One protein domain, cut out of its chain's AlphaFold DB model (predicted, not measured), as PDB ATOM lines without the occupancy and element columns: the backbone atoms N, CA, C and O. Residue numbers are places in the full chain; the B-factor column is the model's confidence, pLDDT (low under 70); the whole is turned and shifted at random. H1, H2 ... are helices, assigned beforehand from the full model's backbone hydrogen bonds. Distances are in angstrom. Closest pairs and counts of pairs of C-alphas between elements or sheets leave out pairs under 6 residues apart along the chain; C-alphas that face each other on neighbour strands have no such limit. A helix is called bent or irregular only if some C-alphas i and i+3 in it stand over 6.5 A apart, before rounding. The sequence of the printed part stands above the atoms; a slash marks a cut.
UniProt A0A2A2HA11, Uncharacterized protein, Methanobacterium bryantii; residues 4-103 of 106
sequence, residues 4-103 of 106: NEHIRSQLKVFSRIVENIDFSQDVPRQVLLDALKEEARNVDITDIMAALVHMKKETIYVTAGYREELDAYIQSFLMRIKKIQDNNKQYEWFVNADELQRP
ATOM      1  N   ASN A   4     -55.545 -54.598  46.063       63.53
ATOM      2  CA  ASN A   4     -55.555 -54.135  47.454       63.53
ATOM      3  C   ASN A   4     -55.761 -52.602  47.511       63.53
ATOM      4  O   ASN A   4     -55.162 -51.874  46.719       63.53
ATOM      5  N   GLU A   5     -56.589 -52.123  48.447       60.22
ATOM      6  CA  GLU A   5     -56.807 -50.701  48.781       60.22
ATOM      7  C   GLU A   5     -55.497 -49.896  48.877       60.22
ATOM      8  O   GLU A   5     -55.411 -48.792  48.347       60.22
ATOM      9  N   HIS A   6     -54.446 -50.478  49.456       45.91
ATOM     10  CA  HIS A   6     -53.115 -49.879  49.545       45.91
ATOM     11  C   HIS A   6     -52.486 -49.641  48.162       45.91
ATOM     12  O   HIS A   6     -51.994 -48.552  47.880       45.91
ATOM     13  N   ILE A   7     -52.578 -50.620  47.257       52.50
ATOM     14  CA  ILE A   7     -52.058 -50.495  45.886       52.50
ATOM     15  C   ILE A   7     -52.895 -49.481  45.093       52.50
ATOM     16  O   ILE A   7     -52.350 -48.692  44.329       52.50
ATOM     17  N   ARG A   8     -54.218 -49.431  45.307       53.34
ATOM     18  CA  ARG A   8     -55.077 -48.393  44.706       53.34
ATOM     19  C   ARG A   8     -54.736 -46.995  45.215       53.34
ATOM     20  O   ARG A   8     -54.789 -46.046  44.439       53.34
ATOM     21  N   SER A   9     -54.397 -46.869  46.496       50.41
ATOM     22  CA  SER A   9     -53.937 -45.616  47.095       50.41
ATOM     23  C   SER A   9     -52.615 -45.167  46.472       50.41
ATOM     24  O   SER A   9     -52.520 -44.025  46.040       50.41
ATOM     25  N   GLN A  10     -51.637 -46.069  46.347       49.75
ATOM     26  CA  GLN A  10     -50.349 -45.803  45.689       49.75
ATOM     27  C   GLN A  10     -50.539 -45.371  44.220       49.75
ATOM     28  O   GLN A  10     -50.023 -44.341  43.804       49.75
ATOM     29  N   LEU A  11     -51.382 -46.077  43.452       50.34
ATOM     30  CA  LEU A  11     -51.695 -45.715  42.059       50.34
ATOM     31  C   LEU A  11     -52.402 -44.354  41.926       50.34
ATOM     32  O   LEU A  11     -52.163 -43.631  40.961       50.34
ATOM     33  N   LYS A  12     -53.259 -43.985  42.888       52.59
ATOM     34  CA  LYS A  12     -53.886 -42.653  42.941       52.59
ATOM     35  C   LYS A  12     -52.884 -41.542  43.249       52.59
ATOM     36  O   LYS A  12     -53.065 -40.437  42.754       52.59
ATOM     37  N   VAL A  13     -51.872 -41.803  44.077       53.03
ATOM     38  CA  VAL A  13     -50.803 -40.831  44.364       53.03
ATOM     39  C   VAL A  13     -49.954 -40.611  43.112       53.03
ATOM     40  O   VAL A  13     -49.788 -39.462  42.706       53.03
ATOM     41  N   PHE A  14     -49.580 -41.695  42.422       51.56
ATOM     42  CA  PHE A  14     -48.843 -41.633  41.159       51.56
ATOM     43  C   PHE A  14     -49.573 -40.818  40.082       51.56
ATOM     44  O   PHE A  14     -48.961 -39.971  39.428       51.56
ATOM     45  N   SER A  15     -50.891 -41.018  39.912       56.88
ATOM     46  CA  SER A  15     -51.663 -40.213  38.949       56.88
ATOM     47  C   SER A  15     -51.651 -38.734  39.332       56.88
ATOM     48  O   SER A  15     -51.453 -37.888  38.469       56.88
ATOM     49  N   ARG A  16     -51.721 -38.418  40.628       57.66
ATOM     50  CA  ARG A  16     -51.732 -37.043  41.136       57.66
ATOM     51  C   ARG A  16     -50.429 -36.284  40.890       57.66
ATOM     52  O   ARG A  16     -50.474 -35.093  40.599       57.66
ATOM     53  N   ILE A  17     -49.275 -36.941  41.020       59.44
ATOM     54  CA  ILE A  17     -47.976 -36.296  40.775       59.44
ATOM     55  C   ILE A  17     -47.816 -35.967  39.288       59.44
ATOM     56  O   ILE A  17     -47.404 -34.859  38.958       59.44
ATOM     57  N   VAL A  18     -48.201 -36.885  38.395       61.69
ATOM     58  CA  VAL A  18     -48.175 -36.655  36.940       61.69
ATOM     59  C   VAL A  18     -49.223 -35.619  36.512       61.69
ATOM     60  O   VAL A  18     -48.930 -34.783  35.662       61.69
ATOM     61  N   GLU A  19     -50.412 -35.627  37.119       64.75
ATOM     62  CA  GLU A  19     -51.491 -34.656  36.866       64.75
ATOM     63  C   GLU A  19     -51.108 -33.215  37.236       64.75
ATOM     64  O   GLU A  19     -51.636 -32.275  36.647       64.75
ATOM     65  N   ASN A  20     -50.181 -33.028  38.179       63.97
ATOM     66  CA  ASN A  20     -49.708 -31.704  38.594       63.97
ATOM     67  C   ASN A  20     -48.580 -31.144  37.711       63.97
ATOM     68  O   ASN A  20     -48.147 -30.010  37.930       63.97
ATOM     69  N   ILE A  21     -48.079 -31.911  36.736       70.50
ATOM     70  CA  ILE A  21     -47.060 -31.429  35.804       70.50
ATOM     71  C   ILE A  21     -47.761 -30.785  34.613       70.50
ATOM     72  O   ILE A  21     -48.401 -31.453  33.802       70.50
ATOM     73  N   ASP A  22     -47.612 -29.467  34.490       69.94
ATOM     74  CA  ASP A  22     -48.080 -28.739  33.317       69.94
ATOM     75  C   ASP A  22     -47.173 -29.028  32.113       69.94
ATOM     76  O   ASP A  22     -46.150 -28.382  31.892       69.94
ATOM     77  N   PHE A  23     -47.565 -30.020  31.317       72.94
ATOM     78  CA  PHE A  23     -46.878 -30.377  30.079       72.94
ATOM     79  C   PHE A  23     -47.153 -29.413  28.911       72.94
ATOM     80  O   PHE A  23     -46.711 -29.689  27.797       72.94
ATOM     81  N   SER A  24     -47.911 -28.327  29.112       70.12
ATOM     82  CA  SER A  24     -48.072 -27.275  28.095       70.12
ATOM     83  C   SER A  24     -46.882 -26.307  28.043       70.12
ATOM     84  O   SER A  24     -46.805 -25.475  27.139       70.12
ATOM     85  N   GLN A  25     -45.943 -26.438  28.987       70.62
ATOM     86  CA  GLN A  25     -44.734 -25.628  29.106       70.62
ATOM     87  C   GLN A  25     -43.474 -26.503  29.117       70.62
ATOM     88  O   GLN A  25     -43.543 -27.728  29.241       70.62
ATOM     89  N   ASP A  26     -42.306 -25.864  29.017       72.94
ATOM     90  CA  ASP A  26     -41.024 -26.536  29.218       72.94
ATOM     91  C   ASP A  26     -40.950 -27.094  30.645       72.94
ATOM     92  O   ASP A  26     -40.917 -26.353  31.629       72.94
ATOM     93  N   VAL A  27     -40.905 -28.422  30.769       78.75
ATOM     94  CA  VAL A  27     -40.864 -29.091  32.073       78.75
ATOM     95  C   VAL A  27     -39.406 -29.196  32.533       78.75
ATOM     96  O   VAL A  27     -38.590 -29.824  31.851       78.75
ATOM     97  N   PRO A  28     -39.022 -28.628  33.691       83.12
ATOM     98  CA  PRO A  28     -37.671 -28.798  34.201       83.12
ATOM     99  C   PRO A  28     -37.418 -30.269  34.518       83.12
ATOM    100  O   PRO A  28     -38.209 -30.920  35.207       83.12
ATOM    101  N   ARG A  29     -36.275 -30.806  34.089       85.25
ATOM    102  CA  ARG A  29     -35.923 -32.197  34.403       85.25
ATOM    103  C   ARG A  29     -35.846 -32.449  35.909       85.25
ATOM    104  O   ARG A  29     -36.116 -33.562  36.355       85.25
ATOM    105  N   GLN A  30     -35.489 -31.425  36.682       86.06
ATOM    106  CA  GLN A  30     -35.465 -31.510  38.136       86.06
ATOM    107  C   GLN A  30     -36.848 -31.830  38.718       86.06
ATOM    108  O   GLN A  30     -36.941 -32.717  39.559       86.06
ATOM    109  N   VAL A  31     -37.916 -31.212  38.198       83.00
ATOM    110  CA  VAL A  31     -39.300 -31.470  38.638       83.00
ATOM    111  C   VAL A  31     -39.668 -32.938  38.426       83.00
ATOM    112  O   VAL A  31     -40.220 -33.574  39.321       83.00
ATOM    113  N   LEU A  32     -39.288 -33.518  37.283       84.69
ATOM    114  CA  LEU A  32     -39.499 -34.945  37.026       84.69
ATOM    115  C   LEU A  32     -38.693 -35.845  37.962       84.69
ATOM    116  O   LEU A  32     -39.192 -36.878  38.402       84.69
ATOM    117  N   LEU A  33     -37.438 -35.491  38.249       86.88
ATOM    118  CA  LEU A  33     -36.622 -36.265  39.181       86.88
ATOM    119  C   LEU A  33     -37.221 -36.234  40.591       86.88
ATOM    120  O   LEU A  33     -37.248 -37.270  41.251       86.88
ATOM    121  N   ASP A  34     -37.694 -35.076  41.041       85.25
ATOM    122  CA  ASP A  34     -38.274 -34.910  42.373       85.25
ATOM    123  C   ASP A  34     -39.589 -35.688  42.504       85.25
ATOM    124  O   ASP A  34     -39.757 -36.428  43.474       85.25
ATOM    125  N   ALA A  35     -40.442 -35.636  41.475       82.81
ATOM    126  CA  ALA A  35     -41.630 -36.479  41.347       82.81
ATOM    127  C   ALA A  35     -41.289 -37.978  41.429       82.81
ATOM    128  O   ALA A  35     -41.852 -38.719  42.233       82.81
ATOM    129  N   LEU A  36     -40.307 -38.434  40.644       84.38
ATOM    130  CA  LEU A  36     -39.869 -39.833  40.654       84.38
ATOM    131  C   LEU A  36     -39.279 -40.255  42.004       84.38
ATOM    132  O   LEU A  36     -39.451 -41.400  42.415       84.38
ATOM    133  N   LYS A  37     -38.572 -39.358  42.697       86.81
ATOM    134  CA  LYS A  37     -38.044 -39.613  44.043       86.81
ATOM    135  C   LYS A  37     -39.147 -39.707  45.082       86.81
ATOM    136  O   LYS A  37     -39.031 -40.510  46.002       86.81
ATOM    137  N   GLU A  38     -40.177 -38.877  44.978       84.12
ATOM    138  CA  GLU A  38     -41.342 -38.954  45.852       84.12
ATOM    139  C   GLU A  38     -42.037 -40.307  45.721       84.12
ATOM    140  O   GLU A  38     -42.190 -40.999  46.724       84.12
ATOM    141  N   GLU A  39     -42.298 -40.749  44.493       80.31
ATOM    142  CA  GLU A  39     -42.851 -42.078  44.225       80.31
ATOM    143  C   GLU A  39     -41.931 -43.197  44.708       80.31
ATOM    144  O   GLU A  39     -42.352 -44.110  45.415       80.31
ATOM    145  N   ALA A  40     -40.636 -43.112  44.399       83.44
ATOM    146  CA  ALA A  40     -39.676 -44.123  44.814       83.44
ATOM    147  C   ALA A  40     -39.556 -44.232  46.344       83.44
ATOM    148  O   ALA A  40     -39.250 -45.313  46.841       83.44
ATOM    149  N   ARG A  41     -39.792 -43.157  47.110       82.31
ATOM    150  CA  ARG A  41     -39.824 -43.196  48.586       82.31
ATOM    151  C   ARG A  41     -41.035 -43.946  49.140       82.31
ATOM    152  O   ARG A  41     -40.938 -44.479  50.238       82.31
ATOM    153  N   ASN A  42     -42.132 -44.007  48.389       78.94
ATOM    154  CA  ASN A  42     -43.339 -44.736  48.782       78.94
ATOM    155  C   ASN A  42     -43.234 -46.249  48.525       78.94
ATOM    156  O   ASN A  42     -44.107 -47.005  48.954       78.94
ATOM    157  N   VAL A  43     -42.172 -46.698  47.846       77.56
ATOM    158  CA  VAL A  43     -41.895 -48.116  47.606       77.56
ATOM    159  C   VAL A  43     -41.133 -48.701  48.801       77.56
ATOM    160  O   VAL A  43     -39.913 -48.557  48.905       77.56
ATOM    161  N   ASP A  44     -41.847 -49.392  49.692       78.44
ATOM    162  CA  ASP A  44     -41.246 -50.112  50.819       78.44
ATOM    163  C   ASP A  44     -40.588 -51.424  50.343       78.44
ATOM    164  O   ASP A  44     -41.175 -52.221  49.603       78.44
ATOM    165  N   ILE A  45     -39.355 -51.681  50.795       73.44
ATOM    166  CA  ILE A  45     -38.634 -52.930  50.508       73.44
ATOM    167  C   ILE A  45     -39.424 -54.162  50.980       73.44
ATOM    168  O   ILE A  45     -39.357 -55.223  50.363       73.44
ATOM    169  N   THR A  46     -40.201 -54.020  52.050       75.75
ATOM    170  CA  THR A  46     -41.017 -55.069  52.662       75.75
ATOM    171  C   THR A  46     -42.175 -55.458  51.751       75.75
ATOM    172  O   THR A  46     -42.416 -56.650  51.555       75.75
ATOM    173  N   ASP A  47     -42.831 -54.479  51.121       75.62
ATOM    174  CA  ASP A  47     -43.898 -54.719  50.146       75.62
ATOM    175  C   ASP A  47     -43.352 -55.406  48.894       75.62
ATOM    176  O   ASP A  47     -43.959 -56.349  48.379       75.62
ATOM    177  N   ILE A  48     -42.154 -55.009  48.448       76.62
ATOM    178  CA  ILE A  48     -41.471 -55.682  47.341       76.62
ATOM    179  C   ILE A  48     -41.164 -57.133  47.717       76.62
ATOM    180  O   ILE A  48     -41.513 -58.047  46.976       76.62
ATOM    181  N   MET A  49     -40.567 -57.380  48.882       74.94
ATOM    182  CA  MET A  49     -40.254 -58.735  49.346       74.94
ATOM    183  C   MET A  49     -41.509 -59.608  49.488       74.94
ATOM    184  O   MET A  49     -41.485 -60.782  49.113       74.94
ATOM    185  N   ALA A  50     -42.623 -59.049  49.965       79.06
ATOM    186  CA  ALA A  50     -43.899 -59.753  50.051       79.06
ATOM    187  C   ALA A  50     -44.446 -60.122  48.660       79.06
ATOM    188  O   ALA A  50     -44.826 -61.277  48.433       79.06
ATOM    189  N   ALA A  51     -44.423 -59.179  47.711       77.12
ATOM    190  CA  ALA A  51     -44.804 -59.431  46.323       77.12
ATOM    191  C   ALA A  51     -43.924 -60.518  45.687       77.12
ATOM    192  O   ALA A  51     -44.433 -61.407  45.008       77.12
ATOM    193  N   LEU A  52     -42.623 -60.523  45.980       75.88
ATOM    194  CA  LEU A  52     -41.683 -61.522  45.475       75.88
ATOM    195  C   LEU A  52     -41.967 -62.927  45.970       75.88
ATOM    196  O   LEU A  52     -41.960 -63.870  45.182       75.88
ATOM    197  N   VAL A  53     -42.241 -63.081  47.263       81.81
ATOM    198  CA  VAL A  53     -42.636 -64.379  47.818       81.81
ATOM    199  C   VAL A  53     -43.921 -64.868  47.151       81.81
ATOM    200  O   VAL A  53     -44.037 -66.057  46.855       81.81
ATOM    201  N   HIS A  54     -44.869 -63.968  46.882       81.06
ATOM    202  CA  HIS A  54     -46.107 -64.308  46.190       81.06
ATOM    203  C   HIS A  54     -45.853 -64.755  44.742       81.06
ATOM    204  O   HIS A  54     -46.225 -65.867  44.377       81.06
ATOM    205  N   MET A  55     -45.114 -63.967  43.956       77.06
ATOM    206  CA  MET A  55     -44.769 -64.309  42.571       77.06
ATOM    207  C   MET A  55     -43.949 -65.605  42.482       77.06
ATOM    208  O   MET A  55     -44.180 -66.433  41.601       77.06
ATOM    209  N   LYS A  56     -43.023 -65.846  43.419       75.00
ATOM    210  CA  LYS A  56     -42.261 -67.106  43.483       75.00
ATOM    211  C   LYS A  56     -43.151 -68.307  43.774       75.00
ATOM    212  O   LYS A  56     -42.947 -69.362  43.181       75.00
ATOM    213  N   LYS A  57     -44.159 -68.154  44.639       79.88
ATOM    214  CA  LYS A  57     -45.154 -69.206  44.895       79.88
ATOM    215  C   LYS A  57     -46.010 -69.505  43.669       79.88
ATOM    216  O   LYS A  57     -46.324 -70.664  43.445       79.88
ATOM    217  N   GLU A  58     -46.361 -68.506  42.868       73.44
ATOM    218  CA  GLU A  58     -47.145 -68.723  41.644       73.44
ATOM    219  C   GLU A  58     -46.302 -69.314  40.501       73.44
ATOM    220  O   GLU A  58     -46.812 -70.051  39.658       73.44
ATOM    221  N   THR A  59     -44.988 -69.074  40.509       70.06
ATOM    222  CA  THR A  59     -44.061 -69.539  39.462       70.06
ATOM    223  C   THR A  59     -43.409 -70.905  39.717       70.06
ATOM    224  O   THR A  59     -42.593 -71.385  38.921       70.06
ATOM    225  N   ILE A  60     -43.805 -71.610  40.780       69.19
ATOM    226  CA  ILE A  60     -43.370 -72.998  41.018       69.19
ATOM    227  C   ILE A  60     -43.811 -73.961  39.902       69.19
ATOM    228  O   ILE A  60     -43.170 -74.990  39.707       69.19
ATOM    229  N   TYR A  61     -44.849 -73.610  39.135       68.38
ATOM    230  CA  TYR A  61     -45.384 -74.429  38.039       68.38
ATOM    231  C   TYR A  61     -44.866 -74.044  36.643       68.38
ATOM    232  O   TYR A  61     -45.205 -74.714  35.670       68.38
ATOM    233  N   VAL A  62     -44.048 -72.990  36.516       73.19
ATOM    234  CA  VAL A  62     -43.475 -72.559  35.223       73.19
ATOM    235  C   VAL A  62     -42.087 -73.161  34.987       73.19
ATOM    236  O   VAL A  62     -41.478 -73.752  35.882       73.19
ATOM    237  N   THR A  63     -41.581 -73.059  33.760       75.50
ATOM    238  CA  THR A  63     -40.253 -73.568  33.385       75.50
ATOM    239  C   THR A  63     -39.137 -72.796  34.097       75.50
ATOM    240  O   THR A  63     -39.298 -71.635  34.470       75.50
ATOM    241  N   ALA A  64     -37.983 -73.443  34.305       77.31
ATOM    242  CA  ALA A  64     -36.854 -72.838  35.018       77.31
ATOM    243  C   ALA A  64     -36.384 -71.515  34.384       77.31
ATOM    244  O   ALA A  64     -36.145 -70.562  35.118       77.31
ATOM    245  N   GLY A  65     -36.370 -71.424  33.048       79.81
ATOM    246  CA  GLY A  65     -36.003 -70.194  32.339       79.81
ATOM    247  C   GLY A  65     -36.910 -69.004  32.671       79.81
ATOM    248  O   GLY A  65     -36.417 -67.915  32.936       79.81
ATOM    249  N   TYR A  66     -38.226 -69.215  32.784       77.00
ATOM    250  CA  TYR A  66     -39.155 -68.136  33.142       77.00
ATOM    251  C   TYR A  66     -38.926 -67.608  34.567       77.00
ATOM    252  O   TYR A  66     -39.087 -66.418  34.833       77.00
ATOM    253  N   ARG A  67     -38.515 -68.478  35.501       73.62
ATOM    254  CA  ARG A  67     -38.162 -68.057  36.867       73.62
ATOM    255  C   ARG A  67     -36.912 -67.178  36.892       73.62
ATOM    256  O   ARG A  67     -36.883 -66.207  37.642       73.62
ATOM    257  N   GLU A  68     -35.910 -67.504  36.081       80.19
ATOM    258  CA  GLU A  68     -34.684 -66.703  35.965       80.19
ATOM    259  C   GLU A  68     -34.960 -65.333  35.335       80.19
ATOM    260  O   GLU A  68     -34.489 -64.315  35.843       80.19
ATOM    261  N   GLU A  69     -35.783 -65.285  34.283       82.50
ATOM    262  CA  GLU A  69     -36.213 -64.029  33.658       82.50
ATOM    263  C   GLU A  69     -36.978 -63.134  34.637       82.50
ATOM    264  O   GLU A  69     -36.736 -61.925  34.707       82.50
ATOM    265  N   LEU A  70     -37.867 -63.732  35.434       79.81
ATOM    266  CA  LEU A  70     -38.603 -63.021  36.467       79.81
ATOM    267  C   LEU A  70     -37.650 -62.430  37.518       79.81
ATOM    268  O   LEU A  70     -37.724 -61.232  37.801       79.81
ATOM    269  N   ASP A  71     -36.724 -63.227  38.057       79.19
ATOM    270  CA  ASP A  71     -35.742 -62.749  39.038       79.19
ATOM    271  C   ASP A  71     -34.869 -61.612  38.462       79.19
ATOM    272  O   ASP A  71     -34.640 -60.603  39.138       79.19
ATOM    273  N   ALA A  72     -34.449 -61.704  37.196       84.31
ATOM    274  CA  ALA A  72     -33.698 -60.644  36.519       84.31
ATOM    275  C   ALA A  72     -34.519 -59.352  36.342       84.31
ATOM    276  O   ALA A  72     -33.999 -58.245  36.547       84.31
ATOM    277  N   TYR A  73     -35.805 -59.473  36.000       83.19
ATOM    278  CA  TYR A  73     -36.730 -58.342  35.910       83.19
ATOM    279  C   TYR A  73     -36.871 -57.631  37.262       83.19
ATOM    280  O   TYR A  73     -36.721 -56.410  37.346       83.19
ATOM    281  N   ILE A  74     -37.077 -58.398  38.334       80.12
ATOM    282  CA  ILE A  74     -37.194 -57.892  39.704       80.12
ATOM    283  C   ILE A  74     -35.931 -57.147  40.128       80.12
ATOM    284  O   ILE A  74     -36.012 -56.023  40.625       80.12
ATOM    285  N   GLN A  75     -34.760 -57.760  39.942       83.44
ATOM    286  CA  GLN A  75     -33.495 -57.129  40.315       83.44
ATOM    287  C   GLN A  75     -33.283 -55.827  39.543       83.44
ATOM    288  O   GLN A  75     -32.885 -54.814  40.123       83.44
ATOM    289  N   SER A  76     -33.612 -55.826  38.250       86.88
ATOM    290  CA  SER A  76     -33.542 -54.630  37.412       86.88
ATOM    291  C   SER A  76     -34.497 -53.535  37.890       86.88
ATOM    292  O   SER A  76     -34.121 -52.361  37.897       86.88
ATOM    293  N   PHE A  77     -35.709 -53.895  38.317       83.88
ATOM    294  CA  PHE A  77     -36.680 -52.962  38.883       83.88
ATOM    295  C   PHE A  77     -36.171 -52.346  40.194       83.88
ATOM    296  O   PHE A  77     -36.069 -51.123  40.297       83.88
ATOM    297  N   LEU A  78     -35.745 -53.179  41.149       83.81
ATOM    298  CA  LEU A  78     -35.167 -52.750  42.429       83.81
ATOM    299  C   LEU A  78     -33.974 -51.808  42.243       83.81
ATOM    300  O   LEU A  78     -33.881 -50.761  42.884       83.81
ATOM    301  N   MET A  79     -33.074 -52.152  41.323       86.62
ATOM    302  CA  MET A  79     -31.899 -51.342  41.021       86.62
ATOM    303  C   MET A  79     -32.274 -49.974  40.434       86.62
ATOM    304  O   MET A  79     -31.611 -48.981  40.734       86.62
ATOM    305  N   ARG A  80     -33.340 -49.886  39.626       88.75
ATOM    306  CA  ARG A  80     -33.845 -48.608  39.092       88.75
ATOM    307  C   ARG A  80     -34.450 -47.731  40.185       88.75
ATOM    308  O   ARG A  80     -34.131 -46.546  40.210       88.75
ATOM    309  N   ILE A  81     -35.252 -48.300  41.088       86.44
ATOM    310  CA  ILE A  81     -35.812 -47.573  42.241       86.44
ATOM    311  C   ILE A  81     -34.682 -47.002  43.099       86.44
ATOM    312  O   ILE A  81     -34.628 -45.792  43.316       86.44
ATOM    313  N   LYS A  82     -33.710 -47.839  43.477       85.75
ATOM    314  CA  LYS A  82     -32.545 -47.400  44.251       85.75
ATOM    315  C   LYS A  82     -31.749 -46.309  43.533       85.75
ATOM    316  O   LYS A  82     -31.395 -45.301  44.130       85.75
ATOM    317  N   LYS A  83     -31.522 -46.460  42.225       90.12
ATOM    318  CA  LYS A  83     -30.827 -45.448  41.416       90.12
ATOM    319  C   LYS A  83     -31.547 -44.099  41.417       90.12
ATOM    320  O   LYS A  83     -30.869 -43.084  41.335       90.12
ATOM    321  N   ILE A  84     -32.880 -44.075  41.470       90.12
ATOM    322  CA  ILE A  84     -33.668 -42.838  41.572       90.12
ATOM    323  C   ILE A  84     -33.531 -42.236  42.974       90.12
ATOM    324  O   ILE A  84     -33.227 -41.048  43.086       90.12
ATOM    325  N   GLN A  85     -33.701 -43.052  44.020       85.75
ATOM    326  CA  GLN A  85     -33.575 -42.630  45.420       85.75
ATOM    327  C   GLN A  85     -32.191 -42.029  45.711       85.75
ATOM    328  O   GLN A  85     -32.099 -40.942  46.276       85.75
ATOM    329  N   ASP A  86     -31.128 -42.681  45.234       89.25
ATOM    330  CA  ASP A  86     -29.733 -42.278  45.448       89.25
ATOM    331  C   ASP A  86     -29.266 -41.162  44.482       89.25
ATOM    332  O   ASP A  86     -28.119 -40.706  44.542       89.25
ATOM    333  N   ASN A  87     -30.114 -40.709  43.544       89.12
ATOM    334  CA  ASN A  87     -29.717 -39.718  42.543       89.12
ATOM    335  C   ASN A  87     -29.638 -38.303  43.132       89.12
ATOM    336  O   ASN A  87     -30.607 -37.552  43.092       89.12
ATOM    337  N   ASN A  88     -28.462 -37.886  43.589       87.62
ATOM    338  CA  ASN A  88     -28.234 -36.537  44.126       87.62
ATOM    339  C   ASN A  88     -27.860 -35.482  43.071       87.62
ATOM    340  O   ASN A  88     -27.395 -34.400  43.421       87.62
ATOM    341  N   LYS A  89     -28.023 -35.781  41.775       89.31
ATOM    342  CA  LYS A  89     -27.741 -34.805  40.717       89.31
ATOM    343  C   LYS A  89     -28.802 -33.708  40.710       89.31
ATOM    344  O   LYS A  89     -29.976 -33.982  40.948       89.31
ATOM    345  N   GLN A  90     -28.368 -32.502  40.365       86.50
ATOM    346  CA  GLN A  90     -29.257 -31.415  39.982       86.50
ATOM    347  C   GLN A  90     -29.237 -31.245  38.466       86.50
ATOM    348  O   GLN A  90     -28.182 -31.361  37.836       86.50
ATOM    349  N   TYR A  91     -30.410 -31.035  37.879       85.88
ATOM    350  CA  TYR A  91     -30.564 -30.847  36.443       85.88
ATOM    351  C   TYR A  91     -31.135 -29.465  36.142       85.88
ATOM    352  O   TYR A  91     -32.261 -29.164  36.516       85.88
ATOM    353  N   GLU A  92     -30.369 -28.659  35.411       83.44
ATOM    354  CA  GLU A  92     -30.738 -27.278  35.060       83.44
ATOM    355  C   GLU A  92     -31.485 -27.164  33.720       83.44
ATOM    356  O   GLU A  92     -31.916 -26.085  33.334       83.44
ATOM    357  N   TRP A  93     -31.630 -28.271  32.989       84.69
ATOM    358  CA  TRP A  93     -32.226 -28.293  31.654       84.69
ATOM    359  C   TRP A  93     -33.653 -28.842  31.644       84.69
ATOM    360  O   TRP A  93     -34.078 -29.583  32.538       84.69
ATOM    361  N   PHE A  94     -34.379 -28.493  30.586       83.00
ATOM    362  CA  PHE A  94     -35.779 -28.838  30.377       83.00
ATOM    363  C   PHE A  94     -35.913 -30.092  29.517       83.00
ATOM    364  O   PHE A  94     -35.144 -30.312  28.579       83.00
ATOM    365  N   VAL A  95     -36.880 -30.938  29.848       80.50
ATOM    366  CA  VAL A  95     -37.264 -32.072  29.004       80.50
ATOM    367  C   VAL A  95     -38.224 -31.615  27.912       80.50
ATOM    368  O   VAL A  95     -39.068 -30.749  28.125       80.50
ATOM    369  N   ASN A  96     -38.126 -32.253  26.749       79.31
ATOM    370  CA  ASN A  96     -39.067 -32.053  25.660       79.31
ATOM    371  C   ASN A  96     -40.438 -32.649  26.044       79.31
ATOM    372  O   ASN A  96     -40.578 -33.869  26.164       79.31
ATOM    373  N   ALA A  97     -41.437 -31.789  26.249       75.62
ATOM    374  CA  ALA A  97     -42.775 -32.201  26.669       75.62
ATOM    375  C   ALA A  97     -43.485 -33.083  25.623       75.62
ATOM    376  O   ALA A  97     -44.171 -34.036  25.997       75.62
ATOM    377  N   ASP A  98     -43.265 -32.845  24.325       75.88
ATOM    378  CA  ASP A  98     -43.850 -33.659  23.252       75.88
ATOM    379  C   ASP A  98     -43.325 -35.098  23.276       75.88
ATOM    380  O   ASP A  98     -44.091 -36.051  23.099       75.88
ATOM    381  N   GLU A  99     -42.023 -35.285  23.516       77.69
ATOM    382  CA  GLU A  99     -41.440 -36.619  23.697       77.69
ATOM    383  C   GLU A  99     -41.980 -37.308  24.946       77.69
ATOM    384  O   GLU A  99     -42.265 -38.506  24.905       77.69
ATOM    385  N   LEU A 100     -42.163 -36.558  26.035       74.62
ATOM    386  CA  LEU A 100     -42.670 -37.104  27.290       74.62
ATOM    387  C   LEU A 100     -44.139 -37.541  27.193       74.62
ATOM    388  O   LEU A 100     -44.539 -38.508  27.835       74.62
ATOM    389  N   GLN A 101     -44.940 -36.848  26.377       72.88
ATOM    390  CA  GLN A 101     -46.356 -37.153  26.174       72.88
ATOM    391  C   GLN A 101     -46.618 -38.274  25.163       72.88
ATOM    392  O   GLN A 101     -47.701 -38.859  25.197       72.88
ATOM    393  N   ARG A 102     -45.685 -38.590  24.251       77.25
ATOM    394  CA  ARG A 102     -45.895 -39.642  23.230       77.25
ATOM    395  C   ARG A 102     -46.384 -40.978  23.812       77.25
ATOM    396  O   ARG A 102     -47.351 -41.502  23.267       77.25
ATOM    397  N   PRO A 103     -45.795 -41.517  24.897       71.81
ATOM    398  CA  PRO A 103     -46.242 -42.778  25.491       71.81
ATOM    399  C   PRO A 103     -47.591 -42.683  26.219       71.81
ATOM    400  O   PRO A 103     -48.173 -43.709  26.536       71.81
TER     401      PRO A 103
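AT A GLANCE: This is residues 4 to 103 of the 106 residues of an uncharacterized protein of Methanobacterium bryantii (UniProt A0A2A2HA11). This is a long, loose frame of helices: H2 and H3 follow each other along the long axis, H4 folds back beside H3 until its last residues reach H2, and H1 folds back loosely beside H2. From H4 a long link returns to the stretch just before H2, where residues 94 to 95 pair with residues 27 to 28, and the small helix H5 ends the printed part; the turn at residues 60 to 66 and the first residues, 4 to 9, stick out. The printed part has 100 residues with five named helices, H1 to H5 in order, and no named strand; the class is all helix. It is loose, with a radius of gyration of the C-alphas of 16.8 A, and elongated, spanning 50 by 29 by 27 A.

IN THESE COORDINATES: Find C-alpha 5 at (-56.807, -50.701, 48.781); from there H1 runs through residues 5 to 19, 20.7 A long. H2 follows in residues 29 to 41, 18.4 A. Next look at residues 45 to 61 for H3, 25.8 A, which is only just irregular: C-alphas 58 and 61 are 7.0 A apart. Find C-alpha 64 at (-36.854, -72.838, 35.018), where H4, the longest helix, begins; it runs to residue 85 over 32.1 A. H5, residues 97 to 103, measures 11.2 A, is only just irregular, with C-alphas 100 and 103 6.9 A apart, and ends at C-alpha 103, (-46.242, -42.778, 25.491).

HOW THE PARTS SIT: Begin at H1 and H2, a helical hairpin that only just touches, with 3 pairs of C-alphas within 8 A. Residues 14 to 18 of H1 alone touch H2; the closest C-alphas, those of Ile 17 and Ala 35, are 6.4 A apart. The two helices run opposite ways at a shallow tilt of 7 degrees. Residues 81 to 85 of H4 alone touch H2, and the closest C-alphas there are those of Lys 37 and Gln 85, 5.6 A apart. H2 and H4 run opposite ways at a steep tilt of 60 degrees. H3 and H4 are close but not clearly touching, with the C-alphas of Thr 59 and Arg 67 closest at 6.6 A, and run opposite ways at a shallow tilt of 12 degrees. H5 touches no helix. Residues 27 to 28 pair antiparallel with residues 94 to 95. In H1, H2 and H4 every O i to N i+4 pair is within hydrogen-bond range; in H3 it is 12 of 13 and in H5 2 of 3.

THE WHOLE: Look to Gln 25 and Tyr 61 for the two C-alphas farthest apart, 49.6 A. The printed part has no cut. The link from H4 to H5, 11 residues, is long; that from H1 to H2 is short, and those from H2 to H3 and from H3 to H4 are tight. The mean pLDDT of the printed part is 75.9, and residues 4 to 20, 22, and 60 to 61 of this model are under 70.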